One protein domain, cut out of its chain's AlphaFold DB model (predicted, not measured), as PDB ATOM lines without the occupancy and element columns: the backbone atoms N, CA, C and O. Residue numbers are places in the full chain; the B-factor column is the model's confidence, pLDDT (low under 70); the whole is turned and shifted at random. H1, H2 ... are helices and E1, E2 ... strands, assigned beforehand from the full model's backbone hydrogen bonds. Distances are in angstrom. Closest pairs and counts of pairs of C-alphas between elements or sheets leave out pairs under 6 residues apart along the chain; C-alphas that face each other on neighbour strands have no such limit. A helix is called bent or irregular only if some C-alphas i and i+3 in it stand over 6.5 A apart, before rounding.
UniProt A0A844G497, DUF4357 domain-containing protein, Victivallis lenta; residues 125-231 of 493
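AT A GLANCE: This is residues 125 to 231 of the 493 residues of the protein "DUF4357 domain-containing protein" of Victivallis lenta (UniProt A0A844G497). A small three-stranded sheet makes one end of an elongated model, with part of the long helix H5 over one face and no helix over the other; a helical hairpin of H1 and H2 makes the opposite end, with the short H4 near it. H5 runs from the helical end over the sheet, forming two layers with it, a helix layer and a strand layer. The printed part has 107 residues with five named helices and three named strands, in the order E1 H1 H2 H3 H4 H5 E2 E3; the sheet order is E1 E3 E2, antiparallel throughout, and the class is mixed, helices and strands. The whole is loose, with a radius of gyration of the C-alphas of 16.2 A, and a rod spanning 53 by 26 by 19 A.

IN THESE COORDINATES: E1, residues 125 to 128, begins at C-alpha 125 (172.511, 82.808, 133.504). H1, residues 131 to 145, is 21.5 A long, and H2, residues 147 to 159, is 20.1 A. H2 is irregular, but only just: C-alphas 148 and 151 are 6.8 A apart. H3 is residues 162 to 167. H4, residues 173 to 178, is irregular, with C-alphas 174 and 177 7.9 A apart. H5, residues 182 to 205, measures 34.9 A and begins at C-alpha 182 (146.854, 90.120, 147.135). E2, residues 212 to 217, is 16.5 A long; E3, residues 224 to 230, is 20.2 A and ends at C-alpha 230 (174.110, 86.928, 121.621).

HOW THE PARTS SIT: Edge strand E1 is antiparallel to inner strand E3, with N 126 and O 226 within hydrogen-bond range at 2.8 A. E2 and E3 form a hairpin, with N 227 and O 215 at 2.7 A. H5 is on the sheet at a height of 8.8 A, over E3, and slantwise to the strands, at 34 degrees to E3 on the local plane; the closest C-alphas of H5 and E3 are those of Glu 198 and Ala 226, 6.7 A apart. H1 and H2, a helical hairpin, touch at a shallow tilt of 29 degrees, opposite ways, closest at the C-alphas of Ala 143 and Arg 150, 4.4 A. H1 touches H5 with residues 133 to 137 alone, closest at the C-alphas of Asp 137 and Arg 186, 6.8 A. H3 only just touches H5, with 3 pairs of C-alphas within 8 A, closest at Ile 167 and Val 189, 6.1 A. H4 only just touches H2, also with 3 pairs, closest at the C-alphas of His 154 and Pro 173, 6.7 A. Every O i to N i+4 pair is within hydrogen-bond range in H1 and H3; the counts are 7 of 9 in H2, 18 of 20 in H5 and 0 of 2 in H4, where 2 of 3 O i to N i+3 pairs are.

THE WHOLE: The C-alphas farthest apart, of Glu 148 and Asn 210, are 54.3 A apart. The printed part has no cut and no long link. The mean pLDDT of the printed part is 80.1; residues 176 to 184 and 217 to 223 are under 70.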
ATOM      1  N   ILE A 125     173.675  82.997 132.638       80.06
ATOM      2  CA  ILE A 125     172.511  82.808 133.504       80.06
ATOM      3  C   ILE A 125     172.792  83.483 134.843       80.06
ATOM      4  O   ILE A 125     173.745  83.115 135.532       80.06
ATOM      5  N   ILE A 126     171.947  84.436 135.222       79.81
ATOM      6  CA  ILE A 126     172.083  85.258 136.424       79.81
ATOM      7  C   ILE A 126     170.858  85.008 137.309       79.81
ATOM      8  O   ILE A 126     169.740  85.337 136.907       79.81
ATOM      9  N   PRO A 127     171.020  84.423 138.505       81.00
ATOM     10  CA  PRO A 127     169.903  84.233 139.416       81.00
ATOM     11  C   PRO A 127     169.424  85.570 139.990       81.00
ATOM     12  O   PRO A 127     170.212  86.471 140.282       81.00
ATOM     13  N   VAL A 128     168.111  85.679 140.170       81.69
ATOM     14  CA  VAL A 128     167.435  86.828 140.771       81.69
ATOM     15  C   VAL A 128     166.797  86.380 142.081       81.69
ATOM     16  O   VAL A 128     165.975  85.460 142.098       81.69
ATOM     17  N   ASP A 129     167.150  87.031 143.193       80.88
ATOM     18  CA  ASP A 129     166.568  86.697 144.493       80.88
ATOM     19  C   ASP A 129     165.116  87.186 144.602       80.88
ATOM     20  O   ASP A 129     164.823  88.322 144.981       80.88
ATOM     21  N   THR A 130     164.189  86.280 144.302       82.62
ATOM     22  CA  THR A 130     162.755  86.455 144.553       82.62
ATOM     23  C   THR A 130     162.274  85.664 145.773       82.62
ATOM     24  O   THR A 130     161.068  85.568 146.004       82.62
ATOM     25  N   ARG A 131     163.172  85.057 146.567       81.69
ATOM     26  CA  ARG A 131     162.783  84.183 147.693       81.69
ATOM     27  C   ARG A 131     162.110  84.973 148.805       81.69
ATOM     28  O   ARG A 131     161.167  84.478 149.424       81.69
ATOM     29  N   TRP A 132     162.555  86.206 149.032       85.31
ATOM     30  CA  TRP A 132     161.927  87.105 149.996       85.31
ATOM     31  C   TRP A 132     160.476  87.442 149.612       85.31
ATOM     32  O   TRP A 132     159.647  87.549 150.507       85.31
ATOM     33  N   VAL A 133     160.138  87.507 148.315       84.88
ATOM     34  CA  VAL A 133     158.758  87.741 147.845       84.88
ATOM     35  C   VAL A 133     157.852  86.566 148.217       84.88
ATOM     36  O   VAL A 133     156.753  86.766 148.723       84.88
ATOM     37  N   ASN A 134     158.339  85.332 148.051       81.69
ATOM     38  CA  ASN A 134     157.592  84.130 148.441       81.69
ATOM     39  C   ASN A 134     157.404  84.041 149.965       81.69
ATOM     40  O   ASN A 134     156.325  83.679 150.437       81.69
ATOM     41  N   ARG A 135     158.440  84.387 150.746       84.56
ATOM     42  CA  ARG A 135     158.353  84.441 152.218       84.56
ATOM     43  C   ARG A 135     157.386  85.524 152.685       84.56
ATOM     44  O   ARG A 135     156.595  85.267 153.583       84.56
ATOM     45  N   MET A 136     157.425  86.696 152.058       87.25
ATOM     46  CA  MET A 136     156.503  87.794 152.329       87.25
ATOM     47  C   MET A 136     155.055  87.369 152.087       87.25
ATOM     48  O   MET A 136     154.240  87.516 152.988       87.25
ATOM     49  N   ASP A 137     154.754  86.793 150.919       83.44
ATOM     50  CA  ASP A 137     153.407  86.331 150.561       83.44
ATOM     51  C   ASP A 137     152.880  85.293 151.562       83.44
ATOM     52  O   ASP A 137     151.778  85.417 152.095       83.44
ATOM     53  N   THR A 138     153.727  84.318 151.897       84.06
ATOM     54  CA  THR A 138     153.414  83.274 152.878       84.06
ATOM     55  C   THR A 138     153.146  83.871 154.262       84.06
ATOM     56  O   THR A 138     152.108  83.599 154.866       84.06
ATOM     57  N   ASN A 139     154.051  84.714 154.768       85.44
ATOM     58  CA  ASN A 139     153.935  85.300 156.103       85.44
ATOM     59  C   ASN A 139     152.752  86.271 156.201       85.44
ATOM     60  O   ASN A 139     152.067  86.285 157.221       85.44
ATOM     61  N   PHE A 140     152.475  87.038 155.145       84.75
ATOM     62  CA  PHE A 140     151.312  87.921 155.078       84.75
ATOM     63  C   PHE A 140     150.009  87.120 155.124       84.75
ATOM     64  O   PHE A 140     149.106  87.454 155.889       84.75
ATOM     65  N   HIS A 141     149.930  86.009 154.380       82.69
ATOM     66  CA  HIS A 141     148.774  85.115 154.419       82.69
ATOM     67  C   HIS A 141     148.544  84.525 155.819       82.69
ATOM     68  O   HIS A 141     147.417  84.534 156.319       82.69
ATOM     69  N   PHE A 142     149.609  84.060 156.482       83.94
ATOM     70  CA  PHE A 142     149.516  83.550 157.851       83.94
ATOM     71  C   PHE A 142     149.106  84.632 158.853       83.94
ATOM     72  O   PHE A 142     148.219  84.383 159.662       83.94
ATOM     73  N   ALA A 143     149.680  85.832 158.779       84.50
ATOM     74  CA  ALA A 143     149.338  86.947 159.664       84.50
ATOM     75  C   ALA A 143     147.903  87.467 159.468       84.50
ATOM     76  O   ALA A 143     147.270  87.928 160.422       84.50
ATOM     77  N   LYS A 144     147.358  87.355 158.249       81.31
ATOM     78  CA  LYS A 144     145.950  87.663 157.972       81.31
ATOM     79  C   LYS A 144     145.006  86.649 158.624       81.31
ATOM     80  O   LYS A 144     143.944  87.030 159.106       81.31
ATOM     81  N   ARG A 145     145.393  85.369 158.646       81.81
ATOM     82  CA  ARG A 145     144.568  84.264 159.156       81.81
ATOM     83  C   ARG A 145     144.699  84.036 160.665       81.81
ATOM     84  O   ARG A 145     143.730  83.613 161.286       81.81
ATOM     85  N   TYR A 146     145.871  84.303 161.236       83.69
ATOM     86  CA  TYR A 146     146.206  84.003 162.627       83.69
ATOM     87  C   TYR A 146     146.780  85.243 163.314       83.69
ATOM     88  O   TYR A 146     147.832  85.754 162.919       83.69
ATOM     89  N   ALA A 147     146.098  85.724 164.357       83.44
ATOM     90  CA  ALA A 147     146.495  86.931 165.078       83.44
ATOM     91  C   ALA A 147     147.884  86.784 165.720       83.44
ATOM     92  O   ALA A 147     148.682  87.722 165.663       83.44
ATOM     93  N   GLU A 148     148.226  85.591 166.226       87.50
ATOM     94  CA  GLU A 148     149.541  85.318 166.816       87.50
ATOM     95  C   GLU A 148     150.706  85.424 165.815       87.50
ATOM     96  O   GLU A 148     151.852  85.593 166.222       87.50
ATOM     97  N   LYS A 149     150.437  85.379 164.501       86.94
ATOM     98  CA  LYS A 149     151.455  85.494 163.440       86.94
ATOM     99  C   LYS A 149     151.686  86.917 162.944       86.94
ATOM    100  O   LYS A 149     152.597  87.147 162.148       86.94
ATOM    101  N   ARG A 150     150.914  87.896 163.427       86.81
ATOM    102  CA  ARG A 150     151.066  89.301 163.017       86.81
ATOM    103  C   ARG A 150     152.404  89.882 163.461       86.81
ATOM    104  O   ARG A 150     153.078  90.515 162.650       86.81
ATOM    105  N   ALA A 151     152.829  89.622 164.699       87.25
ATOM    106  CA  ALA A 151     154.106  90.112 165.223       87.25
ATOM    107  C   ALA A 151     155.302  89.639 164.371       87.25
ATOM    108  O   ALA A 151     156.131  90.458 163.969       87.25
ATOM    109  N   ASP A 152     155.326  88.352 164.006       86.19
ATOM    110  CA  ASP A 152     156.351  87.757 163.137       86.19
ATOM    111  C   ASP A 152     156.408  88.456 161.767       86.19
ATOM    112  O   ASP A 152     157.487  88.756 161.244       86.19
ATOM    113  N   TYR A 153     155.243  88.779 161.194       89.44
ATOM    114  CA  TYR A 153     155.167  89.501 159.929       89.44
ATOM    115  C   TYR A 153     155.683  90.940 160.027       89.44
ATOM    116  O   TYR A 153     156.444  91.376 159.164       89.44
ATOM    117  N   HIS A 154     155.328  91.675 161.085       89.81
ATOM    118  CA  HIS A 154     155.844  93.029 161.307       89.81
ATOM    119  C   HIS A 154     157.373  93.041 161.436       89.81
ATOM    120  O   HIS A 154     158.028  93.940 160.903       89.81
ATOM    121  N   ILE A 155     157.949  92.036 162.106       90.69
ATOM    122  CA  ILE A 155     159.403  91.867 162.199       90.69
ATOM    123  C   ILE A 155     159.988  91.626 160.806       90.69
ATOM    124  O   ILE A 155     160.920  92.330 160.415       90.69
ATOM    125  N   PHE A 156     159.427  90.698 160.026       91.06
ATOM    126  CA  PHE A 156     159.878  90.437 158.656       91.06
ATOM    127  C   PHE A 156     159.808  91.698 157.776       91.06
ATOM    128  O   PHE A 156     160.794  92.054 157.132       91.06
ATOM    129  N   TRP A 157     158.682  92.420 157.800       91.38
ATOM    130  CA  TRP A 157     158.487  93.657 157.041       91.38
ATOM    131  C   TRP A 157     159.517  94.726 157.410       91.38
ATOM    132  O   TRP A 157     160.076  95.367 156.524       91.38
ATOM    133  N   LYS A 158     159.836  94.902 158.700       92.69
ATOM    134  CA  LYS A 158     160.853  95.870 159.147       92.69
ATOM    135  C   LYS A 158     162.231  95.602 158.538       92.69
ATOM    136  O   LYS A 158     162.890  96.574 158.170       92.69
ATOM    137  N   HIS A 159     162.612  94.334 158.371       92.38
ATOM    138  CA  HIS A 159     163.898  93.923 157.795       92.38
ATOM    139  C   HIS A 159     163.972  94.053 156.268       92.38
ATOM    140  O   HIS A 159     165.065  93.979 155.708       92.38
ATOM    141  N   LEU A 160     162.846  94.273 155.578       91.19
ATOM    142  CA  LEU A 160     162.878  94.600 154.156       91.19
ATOM    143  C   LEU A 160     163.540  95.968 153.945       91.19
ATOM    144  O   LEU A 160     163.271  96.943 154.656       91.19
ATOM    145  N   SER A 161     164.386  96.049 152.926       91.12
ATOM    146  CA  SER A 161     164.982  97.312 152.488       91.12
ATOM    147  C   SER A 161     163.912  98.297 151.999       91.12
ATOM    148  O   SER A 161     162.809  97.906 151.604       91.12
ATOM    149  N   SER A 162     164.236  99.592 151.984       91.62
ATOM    150  CA  SER A 162     163.299 100.652 151.580       91.62
ATOM    151  C   SER A 162     162.705 100.424 150.190       91.62
ATOM    152  O   SER A 162     161.526 100.684 149.961       91.62
ATOM    153  N   TRP A 163     163.492  99.882 149.256       89.25
ATOM    154  CA  TRP A 163     163.000  99.603 147.912       89.25
ATOM    155  C   TRP A 163     162.069  98.386 147.865       89.25
ATOM    156  O   TRP A 163     161.060  98.444 147.168       89.25
ATOM    157  N   GLN A 164     162.371  97.319 148.619       91.19
ATOM    158  CA  GLN A 164     161.510  96.136 148.728       91.19
ATOM    159  C   GLN A 164     160.145  96.526 149.294       91.19
ATOM    160  O   GLN A 164     159.121  96.129 148.747       91.19
ATOM    161  N   LYS A 165     160.129  97.380 150.327       91.94
ATOM    162  CA  LYS A 165     158.898  97.958 150.886       91.94
ATOM    163  C   LYS A 165     158.123  98.759 149.840       91.94
ATOM    164  O   LYS A 165     156.923  98.562 149.705       91.94
ATOM    165  N   LYS A 166     158.811  99.595 149.049       90.19
ATOM    166  CA  LYS A 166     158.194 100.403 147.982       90.19
ATOM    167  C   LYS A 166     157.540  99.543 146.897       90.19
ATOM    168  O   LYS A 166     156.423  99.820 146.484       90.19
ATOM    169  N   ILE A 167     158.208  98.491 146.418       88.81
ATOM    170  CA  ILE A 167     157.620  97.636 145.373       88.81
ATOM    171  C   ILE A 167     156.522  96.716 145.914       88.81
ATOM    172  O   ILE A 167     155.628  96.345 145.159       88.81
ATOM    173  N   ALA A 168     156.574  96.372 147.203       87.44
ATOM    174  CA  ALA A 168     155.624  95.498 147.871       87.44
ATOM    175  C   ALA A 168     154.616  96.262 148.746       87.44
ATOM    176  O   ALA A 168     154.042  95.677 149.650       87.44
ATOM    177  N   GLU A 169     154.362  97.542 148.476       87.44
ATOM    178  CA  GLU A 169     153.572  98.443 149.332       87.44
ATOM    179  C   GLU A 169     152.227  97.870 149.811       87.44
ATOM    180  O   GLU A 169     151.905  97.985 150.990       87.44
ATOM    181  N   LYS A 170     151.475  97.164 148.950       82.25
ATOM    182  CA  LYS A 170     150.190  96.545 149.342       82.25
ATOM    183  C   LYS A 170     150.313  95.382 150.338       82.25
ATOM    184  O   LYS A 170     149.302  94.926 150.859       82.25
ATOM    185  N   TYR A 171     151.527  94.896 150.587       81.00
ATOM    186  CA  TYR A 171     151.846  93.961 151.665       81.00
ATOM    187  C   TYR A 171     152.216  94.694 152.968       81.00
ATOM    188  O   TYR A 171     152.466  94.041 153.978       81.00
ATOM    189  N   SER A 172     152.250  96.029 153.002       84.69
ATOM    190  CA  SER A 172     152.496  96.769 154.244       84.69
ATOM    191  C   SER A 172     151.499  96.336 155.325       84.69
ATOM    192  O   SER A 172     150.318  96.152 155.020       84.69
ATOM    193  N   PRO A 173     151.931  96.200 156.590       83.62
ATOM    194  CA  PRO A 173     151.022  95.882 157.682       83.62
ATOM    195  C   PRO A 173     149.830  96.845 157.820       83.62
ATOM    196  O   PRO A 173     148.786  96.464 158.329       83.62
ATOM    197  N   GLU A 174     149.947  98.074 157.323       80.00
ATOM    198  CA  GLU A 174     148.852  99.057 157.297       80.00
ATOM    199  C   GLU A 174     147.689  98.645 156.374       80.00
ATOM    200  O   GLU A 174     146.565  99.102 156.545       80.00
ATOM    201  N   HIS A 175     147.935  97.748 155.415       73.81
ATOM    202  CA  HIS A 175     146.953  97.289 154.429       73.81
ATOM    203  C   HIS A 175     146.337  95.923 154.776       73.81
ATOM    204  O   HIS A 175     145.645  95.331 153.940       73.81
ATOM    205  N   PHE A 176     146.574  95.398 155.986       69.44
ATOM    206  CA  PHE A 176     146.130  94.057 156.387       69.44
ATOM    207  C   PHE A 176     144.630  93.829 156.157       69.44
ATOM    208  O   PHE A 176     144.253  92.823 155.543       69.44
ATOM    209  N   ASP A 177     143.798  94.790 156.559       65.31
ATOM    210  CA  ASP A 177     142.338  94.649 156.558       65.31
ATOM    211  C   ASP A 177     141.689  94.942 155.187       65.31
ATOM    212  O   ASP A 177     140.587  94.475 154.915       65.31
ATOM    213  N   ASN A 178     142.406  95.600 154.262       63.62
ATOM    214  CA  ASN A 178     141.887  96.031 152.949       63.62
ATOM    215  C   ASN A 178     142.354  95.155 151.761       63.62
ATOM    216  O   ASN A 178     142.154  95.490 150.594       63.62
ATOM    217  N   SER A 179     143.003  94.020 152.029       58.56
ATOM    218  CA  SER A 179     143.757  93.235 151.038       58.56
ATOM    219  C   SER A 179     142.953  92.091 150.384       58.56
ATOM    220  O   SER A 179     143.307  90.920 150.521       58.56
ATOM    221  N   GLY A 180     141.844  92.385 149.699       57.44
ATOM    222  CA  GLY A 180     141.028  91.363 149.012       57.44
ATOM    223  C   GLY A 180     141.775  90.584 147.910       57.44
ATOM    224  O   GLY A 180     141.656  89.365 147.840       57.44
ATOM    225  N   ASP A 181     142.636  91.265 147.140       56.41
ATOM    226  CA  ASP A 181     143.243  90.755 145.890       56.41
ATOM    227  C   ASP A 181     144.788  90.658 145.918       56.41
ATOM    228  O   ASP A 181     145.485  91.010 144.962       56.41
ATOM    229  N   TYR A 182     145.383  90.182 147.015       62.03
ATOM    230  CA  TYR A 182     146.854  90.120 147.135       62.03
ATOM    231  C   TYR A 182     147.513  89.015 146.275       62.03
ATOM    232  O   TYR A 182     148.693  89.121 145.943       62.03
ATOM    233  N   VAL A 183     146.767  87.988 145.840       58.72
ATOM    234  CA  VAL A 183     147.304  86.863 145.039       58.72
ATOM    235  C   VAL A 183     147.810  87.321 143.663       58.72
ATOM    236  O   VAL A 183     148.865  86.873 143.218       58.72
ATOM    237  N   LEU A 184     147.107  88.258 143.016       61.88
ATOM    238  CA  LEU A 184     147.543  88.876 141.753       61.88
ATOM    239  C   LEU A 184     148.715  89.847 141.956       61.88
ATOM    240  O   LEU A 184     149.494  90.097 141.036       61.88
ATOM    241  N   TYR A 185     148.863  90.384 143.169       72.56
ATOM    242  CA  TYR A 185     149.898  91.357 143.493       72.56
ATOM    243  C   TYR A 185     151.276  90.709 143.670       72.56
ATOM    244  O   TYR A 185     152.279  91.302 143.274       72.56
ATOM    245  N   ARG A 186     151.352  89.468 144.167       75.50
ATOM    246  CA  ARG A 186     152.622  88.732 144.296       75.50
ATOM    247  C   ARG A 186     153.405  88.683 142.986       75.50
ATOM    248  O   ARG A 186     154.593  88.998 142.962       75.50
ATOM    249  N   ASP A 187     152.750  88.285 141.898       74.75
ATOM    250  CA  ASP A 187     153.419  88.107 140.610       74.75
ATOM    251  C   ASP A 187     153.854  89.464 140.028       74.75
ATOM    252  O   ASP A 187     154.949  89.567 139.479       74.75
ATOM    253  N   GLN A 188     153.095  90.540 140.276       79.56
ATOM    254  CA  GLN A 188     153.507  91.911 139.940       79.56
ATOM    255  C   GLN A 188     154.768  92.344 140.701       79.56
ATOM    256  O   GLN A 188     155.672  92.933 140.109       79.56
ATOM    257  N   VAL A 189     154.854  92.040 142.003       81.31
ATOM    258  CA  VAL A 189     156.055  92.314 142.809       81.31
ATOM    259  C   VAL A 189     157.245  91.533 142.250       81.31
ATOM    260  O   VAL A 189     158.310  92.117 142.062       81.31
ATOM    261  N   ARG A 190     157.072  90.250 141.900       79.06
ATOM    262  CA  ARG A 190     158.138  89.438 141.283       79.06
ATOM    263  C   ARG A 190     158.615  90.015 139.951       79.06
ATOM    264  O   ARG A 190     159.823  90.136 139.771       79.06
ATOM    265  N   CYS A 191     157.706  90.420 139.064       81.31
ATOM    266  CA  CYS A 191     158.072  91.070 137.803       81.31
ATOM    267  C   CYS A 191     158.880  92.350 138.042       81.31
ATOM    268  O   CYS A 191     159.922  92.532 137.426       81.31
ATOM    269  N   LYS A 192     158.481  93.195 139.001       85.31
ATOM    270  CA  LYS A 192     159.240  94.411 139.345       85.31
ATOM    271  C   LYS A 192     160.650  94.112 139.866       85.31
ATOM    272  O   LYS A 192     161.575  94.851 139.549       85.31
ATOM    273  N   VAL A 193     160.827  93.046 140.653       84.88
ATOM    274  CA  VAL A 193     162.159  92.608 141.125       84.88
ATOM    275  C   VAL A 193     163.044  92.191 139.953       84.88
ATOM    276  O   VAL A 193     164.220  92.541 139.918       84.88
ATOM    277  N   VAL A 194     162.479  91.446 139.006       81.06
ATOM    278  CA  VAL A 194     163.206  90.925 137.845       81.06
ATOM    279  C   VAL A 194     163.554  92.041 136.862       81.06
ATOM    280  O   VAL A 194     164.724  92.162 136.517       81.06
ATOM    281  N   ASN A 195     162.605  92.912 136.512       84.12
ATOM    282  CA  ASN A 195     162.847  94.050 135.618       84.12
ATOM    283  C   ASN A 195     163.930  94.980 136.171       84.12
ATOM    284  O   ASN A 195     164.855  95.351 135.460       84.12
ATOM    285  N   ARG A 196     163.886  95.284 137.476       85.75
ATOM    286  CA  ARG A 196     164.948  96.062 138.124       85.75
ATOM    287  C   ARG A 196     166.312  95.392 137.968       85.75
ATOM    288  O   ARG A 196     167.322  96.063 137.789       85.75
ATOM    289  N   ARG A 197     166.364  94.062 138.065       84.69
ATOM    290  CA  ARG A 197     167.618  93.333 137.898       84.69
ATOM    291  C   ARG A 197     168.116  93.389 136.456       84.69
ATOM    292  O   ARG A 197     169.323  93.484 136.265       84.69
ATOM    293  N   GLU A 198     167.226  93.353 135.467       85.00
ATOM    294  CA  GLU A 198     167.580  93.569 134.059       85.00
ATOM    295  C   GLU A 198     168.143  94.977 133.828       85.00
ATOM    296  O   GLU A 198     169.197  95.107 133.210       85.00
ATOM    297  N   GLU A 199     167.504  96.006 134.392       87.94
ATOM    298  CA  GLU A 199     167.984  97.395 134.352       87.94
ATOM    299  C   GLU A 199     169.388  97.516 134.970       87.94
ATOM    300  O   GLU A 199     170.304  98.025 134.329       87.94
ATOM    301  N   GLU A 200     169.608  96.949 136.163       87.88
ATOM    302  CA  GLU A 200     170.925  96.925 136.819       87.88
ATOM    303  C   GLU A 200     171.995  96.209 135.977       87.88
ATOM    304  O   GLU A 200     173.163  96.612 135.968       87.88
ATOM    305  N   ILE A 201     171.627  95.122 135.291       87.75
ATOM    306  CA  ILE A 201     172.534  94.397 134.393       87.75
ATOM    307  C   ILE A 201     172.892  95.284 133.200       87.75
ATOM    308  O   ILE A 201     174.075  95.411 132.876       87.75
ATOM    309  N   GLN A 202     171.891  95.910 132.577       89.12
ATOM    310  CA  GLN A 202     172.075  96.781 131.423       89.12
ATOM    311  C   GLN A 202     172.951  97.992 131.768       89.12
ATOM    312  O   GLN A 202     173.881  98.294 131.022       89.12
ATOM    313  N   GLU A 203     172.724  98.635 132.914       88.81
ATOM    314  CA  GLU A 203     173.526  99.770 133.389       88.81
ATOM    315  C   GLU A 203     174.984  99.379 133.667       88.81
ATOM    316  O   GLU A 203     175.911 100.081 133.263       88.81
ATOM    317  N   ARG A 204     175.220  98.242 134.336       88.50
ATOM    318  CA  ARG A 204     176.581  97.810 134.711       88.50
ATOM    319  C   ARG A 204     177.408  97.321 133.530       88.50
ATOM    320  O   ARG A 204     178.630  97.505 133.498       88.50
ATOM    321  N   LEU A 205     176.769  96.613 132.605       89.12
ATOM    322  CA  LEU A 205     177.464  96.014 131.473       89.12
ATOM    323  C   LEU A 205     177.514  96.933 130.259       89.12
ATOM    324  O   LEU A 205     178.466  96.809 129.487       89.12
ATOM    325  N   ALA A 206     176.569  97.870 130.137       88.38
ATOM    326  CA  ALA A 206     176.385  98.715 128.961       88.38
ATOM    327  C   ALA A 206     176.334  97.870 127.676       88.38
ATOM    328  O   ALA A 206     177.072  98.113 126.721       88.38
ATOM    329  N   LEU A 207     175.509  96.815 127.685       86.62
ATOM    330  CA  LEU A 207     175.418  95.892 126.556       86.62
ATOM    331  C   LEU A 207     174.896  96.621 125.318       86.62
ATOM    332  O   LEU A 207     173.900  97.343 125.393       86.62
ATOM    333  N   ASN A 208     175.534  96.380 124.172       87.62
ATOM    334  CA  ASN A 208     175.022  96.848 122.893       87.62
ATOM    335  C   ASN A 208     173.739  96.069 122.546       87.62
ATOM    336  O   ASN A 208     173.826  94.861 122.299       87.62
ATOM    337  N   PRO A 209     172.568  96.728 122.464       83.19
ATOM    338  CA  PRO A 209     171.308  96.049 122.175       83.19
ATOM    339  C   PRO A 209     171.260  95.447 120.765       83.19
ATOM    340  O   PRO A 209     170.375  94.644 120.485       83.19
ATOM    341  N   ASN A 210     172.180  95.801 119.863       83.81
ATOM    342  CA  ASN A 210     172.270  95.176 118.539       83.81
ATOM    343  C   ASN A 210     172.962  93.807 118.572       83.81
ATOM    344  O   ASN A 210     172.706  92.975 117.704       83.81
ATOM    345  N   ASP A 211     173.802  93.559 119.579       82.38
ATOM    346  CA  ASP A 211     174.650  92.365 119.647       82.38
ATOM    347  C   ASP A 211     174.198  91.380 120.724       82.38
ATOM    348  O   ASP A 211     174.383  90.168 120.578       82.38
ATOM    349  N   TRP A 212     173.579  91.899 121.785       83.62
ATOM    350  CA  TRP A 212     173.214  91.157 122.983       83.62
ATOM    351  C   TRP A 212     171.747  91.368 123.333       83.62
ATOM    352  O   TRP A 212     171.189  92.447 123.140       83.62
ATOM    353  N   ASP A 213     171.131  90.314 123.848       82.31
ATOM    354  CA  ASP A 213     169.767  90.315 124.351       82.31
ATOM    355  C   ASP A 213     169.769  89.985 125.844       82.31
ATOM    356  O   ASP A 213     170.487  89.080 126.281       82.31
ATOM    357  N   ILE A 214     168.967  90.722 126.615       80.12
ATOM    358  CA  ILE A 214     168.667  90.402 128.010       80.12
ATOM    359  C   ILE A 214     167.226  89.914 128.041       80.12
ATOM    360  O   ILE A 214     166.310  90.619 127.632       80.12
ATOM    361  N   SER A 215     167.030  88.706 128.544       78.31
ATOM    362  CA  SER A 215     165.707  88.126 128.740       78.31
ATOM    363  C   SER A 215     165.581  87.590 130.152       78.31
ATOM    364  O   SER A 215     166.559  87.125 130.737       78.31
ATOM    365  N   SER A 216     164.376  87.597 130.703       70.19
ATOM    366  CA  SER A 216     164.101  86.979 131.993       70.19
ATOM    367  C   SER A 216     163.137  85.817 131.883       70.19
ATOM    368  O   SER A 216     162.240  85.761 131.041       70.19
ATOM    369  N   ASN A 217     163.320  84.860 132.787       64.56
ATOM    370  CA  ASN A 217     162.392  83.764 132.979       64.56
ATOM    371  C   ASN A 217     161.862  83.798 134.412       64.56
ATOM    372  O   ASN A 217     162.572  83.499 135.380       64.56
ATOM    373  N   ILE A 218     160.590  84.175 134.529       56.94
ATOM    374  CA  ILE A 218     159.862  84.263 135.790       56.94
ATOM    375  C   ILE A 218     159.047  82.983 135.947       56.94
ATOM    376  O   ILE A 218     157.948  82.841 135.416       56.94
ATOM    377  N   SER A 219     159.600  82.020 136.680       52.31
ATOM    378  CA  SER A 219     158.946  80.736 136.929       52.31
ATOM    379  C   SER A 219     158.306  80.691 138.312       52.31
ATOM    380  O   SER A 219     158.887  81.121 139.306       52.31
ATOM    381  N   VAL A 220     157.110  80.112 138.412       41.34
ATOM    382  CA  VAL A 220     156.446  79.845 139.703       41.34
ATOM    383  C   VAL A 220     157.145  78.717 140.477       41.34
ATOM    384  O   VAL A 220     157.078  78.686 141.700       41.34
ATOM    385  N   TYR A 221     157.854  77.824 139.778       37.00
ATOM    386  CA  TYR A 221     158.397  76.577 140.330       37.00
ATOM    387  C   TYR A 221     159.931  76.505 140.359       37.00
ATOM    388  O   TYR A 221     160.476  75.529 140.865       37.00
ATOM    389  N   SER A 222     160.633  77.503 139.819       52.25
ATOM    390  CA  SER A 222     162.100  77.570 139.813       52.25
ATOM    391  C   SER A 222     162.592  78.968 140.179       52.25
ATOM    392  O   SER A 222     161.821  79.931 140.139       52.25
ATOM    393  N   ASP A 223     163.877  79.074 140.534       61.56
ATOM    394  CA  ASP A 223     164.528  80.364 140.768       61.56
ATOM    395  C   ASP A 223     164.319  81.272 139.542       61.56
ATOM    396  O   ASP A 223     164.385  80.819 138.393       61.56
ATOM    397  N   SER A 224     163.984  82.540 139.793       71.81
ATOM    398  CA  SER A 224     163.838  83.529 138.721       71.81
ATOM    399  C   SER A 224     165.223  83.876 138.200       71.81
ATOM    400  O   SER A 224     166.151  84.046 138.990       71.81
ATOM    401  N   ILE A 225     165.376  83.936 136.882       75.81
ATOM    402  CA  ILE A 225     166.674  84.165 136.244       75.81
ATOM    403  C   ILE A 225     166.572  85.283 135.213       75.81
ATOM    404  O   ILE A 225     165.546  85.424 134.549       75.81
ATOM    405  N   ALA A 226     167.659  86.031 135.072       76.25
ATOM    406  CA  ALA A 226     167.947  86.858 133.913       76.25
ATOM    407  C   ALA A 226     169.024  86.156 133.077       76.25
ATOM    408  O   ALA A 226     169.929  85.515 133.618       76.25
ATOM    409  N   THR A 227     168.920  86.247 131.761       79.56
ATOM    410  CA  THR A 227     169.822  85.613 130.806       79.56
ATOM    411  C   THR A 227     170.327  86.622 129.797       79.56
ATOM    412  O   THR A 227     169.534  87.367 129.232       79.56
ATOM    413  N   ILE A 228     171.639  86.608 129.554       77.81
ATOM    414  CA  ILE A 228     172.278  87.358 128.469       77.81
ATOM    415  C   ILE A 228     172.653  86.377 127.361       77.81
ATOM    416  O   ILE A 228     173.320  85.373 127.632       77.81
ATOM    417  N   SER A 229     172.246  86.663 126.127       81.19
ATOM    418  CA  SER A 229     172.542  85.846 124.945       81.19
ATOM    419  C   SER A 229     172.931  86.721 123.752       81.19
ATOM    420  O   SER A 229     172.547  87.886 123.669       81.19
ATOM    421  N   SER A 230     173.735  86.187 122.831       79.00
ATOM    422  CA  SER A 230     174.110  86.928 121.621       79.00
ATOM    423  C   SER A 230     173.000  86.852 120.573       79.00
ATOM    424  O   SER A 230     172.497  85.768 120.271       79.00
ATOM    425  N   LYS A 231     172.675  87.987 119.950       76.62
ATOM    426  CA  LYS A 231     171.745  88.062 118.812       76.62
ATOM    427  C   LYS A 231     172.332  87.485 117.529       76.62
ATOM    428  O   LYS A 231     171.596  87.036 116.665       76.62
TER     429      LYS A 231